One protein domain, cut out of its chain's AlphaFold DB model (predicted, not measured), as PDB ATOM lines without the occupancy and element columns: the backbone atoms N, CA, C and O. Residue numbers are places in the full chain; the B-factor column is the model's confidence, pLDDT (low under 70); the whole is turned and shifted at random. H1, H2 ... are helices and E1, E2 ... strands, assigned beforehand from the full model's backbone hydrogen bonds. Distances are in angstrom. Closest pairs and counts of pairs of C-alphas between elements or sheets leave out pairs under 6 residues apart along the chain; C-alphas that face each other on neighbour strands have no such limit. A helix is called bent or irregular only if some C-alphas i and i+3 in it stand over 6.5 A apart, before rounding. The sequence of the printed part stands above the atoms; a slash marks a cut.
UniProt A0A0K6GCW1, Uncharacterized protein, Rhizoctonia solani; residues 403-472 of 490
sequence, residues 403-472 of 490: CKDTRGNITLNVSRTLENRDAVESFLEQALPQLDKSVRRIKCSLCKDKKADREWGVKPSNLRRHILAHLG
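What this domain is: This is residues 403 to 472 of the 490 residues of an uncharacterized protein of Rhizoctonia solani (UniProt A0A0K6GCW1). Two helices, H1 and H2, pack together at a steep tilt, and next to them is a small sheet of two short parallel strands, E1 and E2; short links join E1 to H1 and H1 to E2, while the long link from E2 to H2, residues 445 to 459, swings out from E2 and folds back beside it before H2. The printed part has 70 residues, with two named strands and two named helices in the order E1, H1, E2, H2, and under half of the residues are in these elements. The class is mixed, helices and strands. The whole is compact, with a radius of gyration of the C-alphas of 11.6 A, and its C-alphas span 33 by 29 by 17 A.

How they stand to each other: Residues 403 to 404 pair antiparallel with residues 410 to 411 of E1, the strand of residues 410 to 412. E2, residues 441 to 444, is the parallel neighbour of E1, with 48 degrees between their directions. C-alphas 411 and 443 face each other at 4.4 A; N 412 and O 443 are 2.9 A apart, as are N 443 and O 410, within hydrogen-bond range. E1, H1, residues 421 to 434, and E2 form a strand-helix-strand unit, two parallel neighbour strands with a helix between them in the chain, and its crossover is right-handed. Residues 441 to 442 of E2 also pair antiparallel with residues 456 to 457. H2, residues 460 to 470, touches H1; their closest C-alphas are those of Val 424 and Arg 464, 6.6 A apart. H1 and H2 run opposite ways at a steep tilt of 51 degrees. E2 and H2 are near each other, with 6 pairs of C-alphas within 10 A, while E1 and H2 are apart. Every O i to N i+4 pair is within hydrogen-bond range in H2, and 8 of 10 are in H1.

Where its parts are: E1 begins at C-alpha 410, (-24.825, 29.912, 9.250), and is 6.7 A long from first to last C-alpha. H1 begins at C-alpha 421, (-34.856, 24.142, 29.756), and is 20.9 A long. H1 is neither bent nor irregular, but only just: C-alphas 430 and 433 are 6.4 A apart. E2 is 10.2 A long. H2 is 15.4 A long and ends at C-alpha 470, (-37.419, 19.995, 18.463).

The domain as a whole: The two C-alphas farthest apart are those of Arg 407 and Asn 420, at 32.8 A. The printed part has no cut. The links from E1 to H1 and from H1 to E2 are short, and the link from E2 to H2, 15 residues, is long. The mean pLDDT of the printed part is 93.5, and residues 451 to 452, in that long link, are under 70.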
ATOM      1  N   CYS A 403     -21.652  25.988  12.148       94.75
ATOM      2  CA  CYS A 403     -21.052  25.693  10.850       94.75
ATOM      3  C   CYS A 403     -21.587  26.651   9.778       94.75
ATOM      4  O   CYS A 403     -22.752  27.061   9.798       94.75
ATOM      5  N   LYS A 404     -20.712  27.028   8.843       96.00
ATOM      6  CA  LYS A 404     -21.037  27.865   7.687       96.00
ATOM      7  C   LYS A 404     -21.060  26.974   6.450       96.00
ATOM      8  O   LYS A 404     -20.094  26.256   6.213       96.00
ATOM      9  N   ASP A 405     -22.155  26.988   5.694       92.38
ATOM     10  CA  ASP A 405     -22.244  26.217   4.452       92.38
ATOM     11  C   ASP A 405     -21.464  26.888   3.303       92.38
ATOM     12  O   ASP A 405     -20.994  28.025   3.411       92.38
ATOM     13  N   THR A 406     -21.345  26.192   2.169       93.81
ATOM     14  CA  THR A 406     -20.652  26.688   0.964       93.81
ATOM     15  C   THR A 406     -21.292  27.934   0.343       93.81
ATOM     16  O   THR A 406     -20.654  28.612  -0.460       93.81
ATOM     17  N   ARG A 407     -22.536  28.267   0.714       92.56
ATOM     18  CA  ARG A 407     -23.262  29.476   0.288       92.56
ATOM     19  C   ARG A 407     -23.136  30.618   1.300       92.56
ATOM     20  O   ARG A 407     -23.612  31.721   1.048       92.56
ATOM     21  N   GLY A 408     -22.484  30.367   2.433       94.12
ATOM     22  CA  GLY A 408     -22.275  31.318   3.511       94.12
ATOM     23  C   GLY A 408     -23.388  31.374   4.559       94.12
ATOM     24  O   GLY A 408     -23.293  32.211   5.459       94.12
ATOM     25  N   ASN A 409     -24.395  30.497   4.493       94.50
ATOM     26  CA  ASN A 409     -25.445  30.421   5.508       94.50
ATOM     27  C   ASN A 409     -24.884  29.817   6.795       94.50
ATOM     28  O   ASN A 409     -24.132  28.842   6.764       94.50
ATOM     29  N   ILE A 410     -25.289  30.366   7.938       96.12
ATOM     30  CA  ILE A 410     -24.825  29.912   9.250       96.12
ATOM     31  C   ILE A 410     -25.877  28.998   9.877       96.12
ATOM     32  O   ILE A 410     -27.047  29.364  10.003       96.12
ATOM     33  N   THR A 411     -25.442  27.810  10.290       96.44
ATOM     34  CA  THR A 411     -26.255  26.809  10.983       96.44
ATOM     35  C   THR A 411     -25.774  26.669  12.421       96.44
ATOM     36  O   THR A 411     -24.595  26.431  12.665       96.44
ATOM     37  N   LEU A 412     -26.695  26.802  13.376       97.19
ATOM     38  CA  LEU A 412     -26.461  26.542  14.795       97.19
ATOM     39  C   LEU A 412     -26.471  25.028  15.054       97.19
ATOM     40  O   LEU A 412     -27.485  24.359  14.821       97.19
ATOM     41  N   ASN A 413     -25.350  24.514  15.555       96.62
ATOM     42  CA  ASN A 413     -25.123  23.111  15.890       96.62
ATOM     43  C   ASN A 413     -25.680  22.800  17.283       96.62
ATOM     44  O   ASN A 413     -24.970  22.824  18.285       96.62
ATOM     45  N   VAL A 414     -26.979  22.521  17.351       96.50
ATOM     46  CA  VAL A 414     -27.661  22.160  18.598       96.50
ATOM     47  C   VAL A 414     -27.449  20.675  18.895       96.50
ATOM     48  O   VAL A 414     -27.776  19.829  18.059       96.50
ATOM     49  N   SER A 415     -26.931  20.355  20.084       96.12
ATOM     50  CA  SER A 415     -26.802  18.964  20.537       96.12
ATOM     51  C   SER A 415     -28.165  18.355  20.878       96.12
ATOM     52  O   SER A 415     -29.010  19.000  21.501       96.12
ATOM     53  N   ARG A 416     -28.351  17.073  20.539       95.62
ATOM     54  CA  ARG A 416     -29.507  16.268  20.979       95.62
ATOM     55  C   ARG A 416     -29.433  15.875  22.465       95.62
ATOM     56  O   ARG A 416     -30.430  15.415  23.001       95.62
ATOM     57  N   THR A 417     -28.291  16.080  23.129       95.56
ATOM     58  CA  THR A 417     -28.066  15.774  24.560       95.56
ATOM     59  C   THR A 417     -28.511  16.886  25.518       95.56
ATOM     60  O   THR A 417     -28.235  16.820  26.712       95.56
ATOM     61  N   LEU A 418     -29.155  17.946  25.021       96.50
ATOM     62  CA  LEU A 418     -29.738  18.981  25.873       96.50
ATOM     63  C   LEU A 418     -31.064  18.448  26.434       96.50
ATOM     64  O   LEU A 418     -32.047  18.374  25.709       96.50
ATOM     65  N   GLU A 419     -31.092  18.056  27.709       95.31
ATOM     66  CA  GLU A 419     -32.254  17.371  28.308       95.31
ATOM     67  C   GLU A 419     -33.311  18.317  28.901       95.31
ATOM     68  O   GLU A 419     -34.472  17.938  29.068       95.31
ATOM     69  N   ASN A 420     -32.934  19.549  29.258       96.00
ATOM     70  CA  ASN A 420     -33.788  20.448  30.035       96.00
ATOM     71  C   ASN A 420     -33.726  21.920  29.577       96.00
ATOM     72  O   ASN A 420     -32.913  22.323  28.742       96.00
ATOM     73  N   ARG A 421     -34.646  22.728  30.122       95.38
ATOM     74  CA  ARG A 421     -34.856  24.142  29.756       95.38
ATOM     75  C   ARG A 421     -33.636  25.031  30.021       95.38
ATOM     76  O   ARG A 421     -33.463  26.021  29.301       95.38
ATOM     77  N   ASP A 422     -32.830  24.676  31.011       96.38
ATOM     78  CA  ASP A 422     -31.724  25.490  31.513       96.38
ATOM     79  C   ASP A 422     -30.431  25.152  30.759       96.38
ATOM     80  O   ASP A 422     -29.676  26.048  30.394       96.38
ATOM     81  N   ALA A 423     -30.247  23.885  30.372       96.81
ATOM     82  CA  ALA A 423     -29.218  23.459  29.425       96.81
ATOM     83  C   ALA A 423     -29.383  24.147  28.057       96.81
ATOM     84  O   ALA A 423     -28.401  24.599  27.475       96.81
ATOM     85  N   VAL A 424     -30.621  24.291  27.557       97.00
ATOM     86  CA  VAL A 424     -30.904  25.044  26.316       97.00
ATOM     87  C   VAL A 424     -30.630  26.546  26.474       97.00
ATOM     88  O   VAL A 424     -30.195  27.186  25.519       97.00
ATOM     89  N   GLU A 425     -30.879  27.125  27.653       96.56
ATOM     90  CA  GLU A 425     -30.588  28.541  27.926       96.56
ATOM     91  C   GLU A 425     -29.075  28.789  28.009       96.56
ATOM     92  O   GLU A 425     -28.562  29.579  27.222       96.56
ATOM     93  N   SER A 426     -28.350  28.016  28.824       96.88
ATOM     94  CA  SER A 426     -26.883  28.061  28.931       96.88
ATOM     95  C   SER A 426     -26.180  27.806  27.589       96.88
ATOM     96  O   SER A 426     -25.220  28.495  27.244       96.88
ATOM     97  N   PHE A 427     -26.692  26.879  26.770       97.62
ATOM     98  CA  PHE A 427     -26.198  26.655  25.409       97.62
ATOM     99  C   PHE A 427     -26.334  27.911  24.530       97.62
ATOM    100  O   PHE A 427     -25.396  28.278  23.824       97.62
ATOM    101  N   LEU A 428     -27.481  28.600  24.574       97.38
ATOM    102  CA  LEU A 428     -27.694  29.828  23.799       97.38
ATOM    103  C   LEU A 428     -26.881  31.014  24.336       97.38
ATOM    104  O   LEU A 428     -26.398  31.813  23.536       97.38
ATOM    105  N   GLU A 429     -26.696  31.115  25.652       97.06
ATOM    106  CA  GLU A 429     -25.842  32.130  26.283       97.06
ATOM    107  C   GLU A 429     -24.364  31.972  25.900       97.06
ATOM    108  O   GLU A 429     -23.676  32.974  25.727       97.06
ATOM    109  N   GLN A 430     -23.883  30.741  25.702       96.75
ATOM    110  CA  GLN A 430     -22.515  30.470  25.246       96.75
ATOM    111  C   GLN A 430     -22.346  30.603  23.726       96.75
ATOM    112  O   GLN A 430     -21.312  31.089  23.262       96.75
ATOM    113  N   ALA A 431     -23.351  30.193  22.947       96.81
ATOM    114  CA  ALA A 431     -23.300  30.238  21.488       96.81
ATOM    115  C   ALA A 431     -23.450  31.667  20.941       96.81
ATOM    116  O   ALA A 431     -22.638  32.113  20.137       96.81
ATOM    117  N   LEU A 432     -24.481  32.411  21.355       96.50
ATOM    118  CA  LEU A 432     -24.839  33.683  20.710       96.50
ATOM    119  C   LEU A 432     -23.751  34.780  20.748       96.50
ATOM    120  O   LEU A 432     -23.653  35.501  19.756       96.50
ATOM    121  N   PRO A 433     -22.900  34.911  21.787       96.75
ATOM    122  CA  PRO A 433     -21.778  35.853  21.775       96.75
ATOM    123  C   PRO A 433     -20.701  35.561  20.719       96.75
ATOM    124  O   PRO A 433     -19.948  36.466  20.370       96.75
ATOM    125  N   GLN A 434     -20.624  34.324  20.209       95.94
ATOM    126  CA  GLN A 434     -19.680  33.929  19.152       95.94
ATOM    127  C   GLN A 434     -20.208  34.241  17.743       95.94
ATOM    128  O   GLN A 434     -19.475  34.128  16.763       95.94
ATOM    129  N   LEU A 435     -21.481  34.631  17.623       95.56
ATOM    130  CA  LEU A 435     -22.102  34.945  16.344       95.56
ATOM    131  C   LEU A 435     -21.819  36.398  15.937       95.56
ATOM    132  O   LEU A 435     -22.024  37.335  16.711       95.56
ATOM    133  N   ASP A 436     -21.392  36.597  14.690       95.31
ATOM    134  CA  ASP A 436     -21.170  37.930  14.125       95.31
ATOM    135  C   ASP A 436     -22.467  38.767  14.165       95.31
ATOM    136  O   ASP A 436     -23.542  38.321  13.755       95.31
ATOM    137  N   LYS A 437     -22.365  40.015  14.645       95.44
ATOM    138  CA  LYS A 437     -23.493  40.950  14.827       95.44
ATOM    139  C   LYS A 437     -24.232  41.299  13.526       95.44
ATOM    140  O   LYS A 437     -25.354  41.803  13.582       95.44
ATOM    141  N   SER A 438     -23.624  41.064  12.364       95.81
ATOM    142  CA  SER A 438     -24.258  41.205  11.048       95.81
ATOM    143  C   SER A 438     -25.289  40.106  10.754       95.81
ATOM    144  O   SER A 438     -26.209  40.318   9.956       95.81
ATOM    145  N   VAL A 439     -25.194  38.953  11.425       96.56
ATOM    146  CA  VAL A 439     -26.033  37.779  11.176       96.56
ATOM    147  C   VAL A 439     -27.407  37.977  11.807       96.56
ATOM    148  O   VAL A 439     -27.595  37.902  13.018       96.56
ATOM    149  N   ARG A 440     -28.417  38.217  10.965       96.38
ATOM    150  CA  ARG A 440     -29.813  38.400  11.410       96.38
ATOM    151  C   ARG A 440     -30.617  37.104  11.455       96.38
ATOM    152  O   ARG A 440     -31.680  37.072  12.081       96.38
ATOM    153  N   ARG A 441     -30.143  36.065  10.765       96.25
ATOM    154  CA  ARG A 441     -30.844  34.803  10.528       96.25
ATOM    155  C   ARG A 441     -29.871  33.629  10.549       96.25
ATOM    156  O   ARG A 441     -28.769  33.754  10.028       96.25
ATOM    157  N   ILE A 442     -30.303  32.510  11.121       96.50
ATOM    158  CA  ILE A 442     -29.539  31.258  11.200       96.50
ATOM    159  C   ILE A 442     -30.440  30.048  10.938       96.50
ATOM    160  O   ILE A 442     -31.635  30.073  11.240       96.50
ATOM    161  N   LYS A 443     -29.865  28.969  10.407       96.06
ATOM    162  CA  LYS A 443     -30.501  27.645  10.352       96.06
ATOM    163  C   LYS A 443     -30.261  26.887  11.663       96.06
ATOM    164  O   LYS A 443     -29.347  27.217  12.417       96.06
ATOM    165  N   CYS A 444     -31.055  25.854  11.937       96.38
ATOM    166  CA  CYS A 444     -30.849  24.955  13.076       96.38
ATOM    167  C   CYS A 444     -30.496  23.547  12.582       96.38
ATOM    168  O   CYS A 444     -31.187  23.016  11.712       96.38
ATOM    169  N   SER A 445     -29.469  22.915  13.160       95.25
ATOM    170  CA  SER A 445     -29.069  21.538  12.826       95.25
ATOM    171  C   SER A 445     -30.205  20.516  12.981       95.25
ATOM    172  O   SER A 445     -30.262  19.548  12.229       95.25
ATOM    173  N   LEU A 446     -31.147  20.755  13.902       94.50
ATOM    174  CA  LEU A 446     -32.309  19.893  14.149       94.50
ATOM    175  C   LEU A 446     -33.421  20.034  13.089       94.50
ATOM    176  O   LEU A 446     -34.424  19.326  13.176       94.50
ATOM    177  N   CYS A 447     -33.290  20.948  12.118       93.19
ATOM    178  CA  CYS A 447     -34.257  21.141  11.028       93.19
ATOM    179  C   CYS A 447     -33.960  20.341   9.755       93.19
ATOM    180  O   CYS A 447     -34.831  20.323   8.890       93.19
ATOM    181  N   LYS A 448     -32.781  19.710   9.622       77.19
ATOM    182  CA  LYS A 448     -32.288  19.145   8.347       77.19
ATOM    183  C   LYS A 448     -33.276  18.211   7.628       77.19
ATOM    184  O   LYS A 448     -33.320  18.227   6.405       77.19
ATOM    185  N   ASP A 449     -34.108  17.486   8.376       74.56
ATOM    186  CA  ASP A 449     -35.029  16.474   7.836       74.56
ATOM    187  C   ASP A 449     -36.469  16.996   7.619       74.56
ATOM    188  O   ASP A 449     -37.363  16.250   7.216       74.56
ATOM    189  N   LYS A 450     -36.743  18.277   7.911       76.56
ATOM    190  CA  LYS A 450     -38.076  18.885   7.757       76.56
ATOM    191  C   LYS A 450     -38.140  19.699   6.463       76.56
ATOM    192  O   LYS A 450     -37.290  20.544   6.222       76.56
ATOM    193  N   LYS A 451     -39.211  19.513   5.676       60.84
ATOM    194  CA  LYS A 451     -39.425  20.117   4.334       60.84
ATOM    195  C   LYS A 451     -39.311  21.651   4.240       60.84
ATOM    196  O   LYS A 451     -39.271  22.177   3.133       60.84
ATOM    197  N   ALA A 452     -39.281  22.366   5.362       63.53
ATOM    198  CA  ALA A 452     -39.029  23.799   5.407       63.53
ATOM    199  C   ALA A 452     -37.604  24.057   5.916       63.53
ATOM    200  O   ALA A 452     -37.348  23.990   7.120       63.53
ATOM    201  N   ASP A 453     -36.706  24.415   4.995       74.75
ATOM    202  CA  ASP A 453     -35.314  24.831   5.238       74.75
ATOM    203  C   ASP A 453     -35.276  26.241   5.879       74.75
ATOM    204  O   ASP A 453     -34.812  27.229   5.312       74.75
ATOM    205  N   ARG A 454     -35.932  26.354   7.043       90.06
ATOM    206  CA  ARG A 454     -36.420  27.607   7.622       90.06
ATOM    207  C   ARG A 454     -35.331  28.330   8.401       90.06
ATOM    208  O   ARG A 454     -34.766  27.812   9.363       90.06
ATOM    209  N   GLU A 455     -35.124  29.585   8.031       93.75
ATOM    210  CA  GLU A 455     -34.264  30.515   8.749       93.75
ATOM    211  C   GLU A 455     -34.962  31.098   9.986       93.75
ATOM    212  O   GLU A 455     -36.099  31.575   9.923       93.75
ATOM    213  N   TRP A 456     -34.248  31.132  11.110       94.44
ATOM    214  CA  TRP A 456     -34.720  31.669  12.382       94.44
ATOM    215  C   TRP A 456     -34.005  32.975  12.715       94.44
ATOM    216  O   TRP A 456     -32.783  33.082  12.620       94.44
ATOM    217  N   GLY A 457     -34.770  33.988  13.128       94.19
ATOM    218  CA  GLY A 457     -34.204  35.252  13.596       94.19
ATOM    219  C   GLY A 457     -33.468  35.079  14.927       94.19
ATOM    220  O   GLY A 457     -34.018  34.478  15.847       94.19
ATOM    221  N   VAL A 458     -32.280  35.681  15.043       95.88
ATOM    222  CA  VAL A 458     -31.264  35.493  16.111       95.88
ATOM    223  C   VAL A 458     -31.698  35.948  17.531       95.88
ATOM    224  O   VAL A 458     -30.907  36.005  18.465       95.88
ATOM    225  N   LYS A 459     -32.987  36.235  17.762       96.31
ATOM    226  CA  LYS A 459     -33.505  36.559  19.103       96.31
ATOM    227  C   LYS A 459     -33.440  35.318  20.017       96.31
ATOM    228  O   LYS A 459     -34.054  34.309  19.654       96.31
ATOM    229  N   PRO A 460     -32.825  35.389  21.218       96.25
ATOM    230  CA  PRO A 460     -32.680  34.238  22.118       96.25
ATOM    231  C   PRO A 460     -34.000  33.511  22.407       96.25
ATOM    232  O   PRO A 460     -34.066  32.289  22.335       96.25
ATOM    233  N   SER A 461     -35.086  34.254  22.638       94.94
ATOM    234  CA  SER A 461     -36.419  33.696  22.913       94.94
ATOM    235  C   SER A 461     -37.020  32.901  21.747       94.94
ATOM    236  O   SER A 461     -37.720  31.914  21.977       94.94
ATOM    237  N   ASN A 462     -36.727  33.279  20.497       95.00
ATOM    238  CA  ASN A 462     -37.178  32.537  19.318       95.00
ATOM    239  C   ASN A 462     -36.420  31.212  19.188       95.00
ATOM    240  O   ASN A 462     -37.041  30.164  19.014       95.00
ATOM    241  N   LEU A 463     -35.091  31.263  19.316       96.19
ATOM    242  CA  LEU A 463     -34.222  30.090  19.219       96.19
ATOM    243  C   LEU A 463     -34.488  29.106  20.360       96.19
ATOM    244  O   LEU A 463     -34.656  27.918  20.109       96.19
ATOM    245  N   ARG A 464     -34.648  29.604  21.592       96.50
ATOM    246  CA  ARG A 464     -35.032  28.804  22.762       96.50
ATOM    247  C   ARG A 464     -36.334  28.048  22.517       96.50
ATOM    248  O   ARG A 464     -36.379  26.834  22.688       96.50
ATOM    249  N   ARG A 465     -37.389  28.749  22.079       95.06
ATOM    250  CA  ARG A 465     -38.697  28.137  21.785       95.06
ATOM    251  C   ARG A 465     -38.587  27.071  20.690       95.06
ATOM    252  O   ARG A 465     -39.174  26.002  20.826       95.06
ATOM    253  N   HIS A 466     -37.834  27.363  19.631       95.31
ATOM    254  CA  HIS A 466     -37.606  26.448  18.517       95.31
ATOM    255  C   HIS A 466     -36.873  25.166  18.948       95.31
ATOM    256  O   HIS A 466     -37.337  24.063  18.658       95.31
ATOM    257  N   ILE A 467     -35.775  25.306  19.695       96.06
ATOM    258  CA  ILE A 467     -34.956  24.186  20.177       96.06
ATOM    259  C   ILE A 467     -35.753  23.296  21.137       96.06
ATOM    260  O   ILE A 467     -35.800  22.084  20.937       96.06
ATOM    261  N   LEU A 468     -36.458  23.880  22.116       95.69
ATOM    262  CA  LEU A 468     -37.310  23.122  23.045       95.69
ATOM    263  C   LEU A 468     -38.383  22.299  22.311       95.69
ATOM    264  O   LEU A 468     -38.634  21.153  22.678       95.69
ATOM    265  N   ALA A 469     -38.975  22.853  21.246       94.25
ATOM    266  CA  ALA A 469     -39.962  22.149  20.428       94.25
ATOM    267  C   ALA A 469     -39.358  20.981  19.624       94.25
ATOM    268  O   ALA A 469     -40.027  19.968  19.441       94.25
ATOM    269  N   HIS A 470     -38.109  21.092  19.156       94.50
ATOM    270  CA  HIS A 470     -37.419  19.995  18.463       94.50
ATOM    271  C   HIS A 470     -36.936  18.890  19.408       94.50
ATOM    272  O   HIS A 470     -36.970  17.725  19.029       94.50
ATOM    273  N   LEU A 471     -36.523  19.240  20.629       94.88
ATOM    274  CA  LEU A 471     -36.061  18.285  21.642       94.88
ATOM    275  C   LEU A 471     -37.212  17.611  22.414       94.88
ATOM    276  O   LEU A 471     -36.967  16.773  23.275       94.88
ATOM    277  N   GLY A 472     -38.470  17.987  22.160       94.88
ATOM    278  CA  GLY A 472     -39.635  17.447  22.875       94.88
ATOM    279  C   GLY A 472     -39.722  17.862  24.351       94.88
ATOM    280  O   GLY A 472     -40.586  17.366  25.079       94.88
TER     281      GLY A 472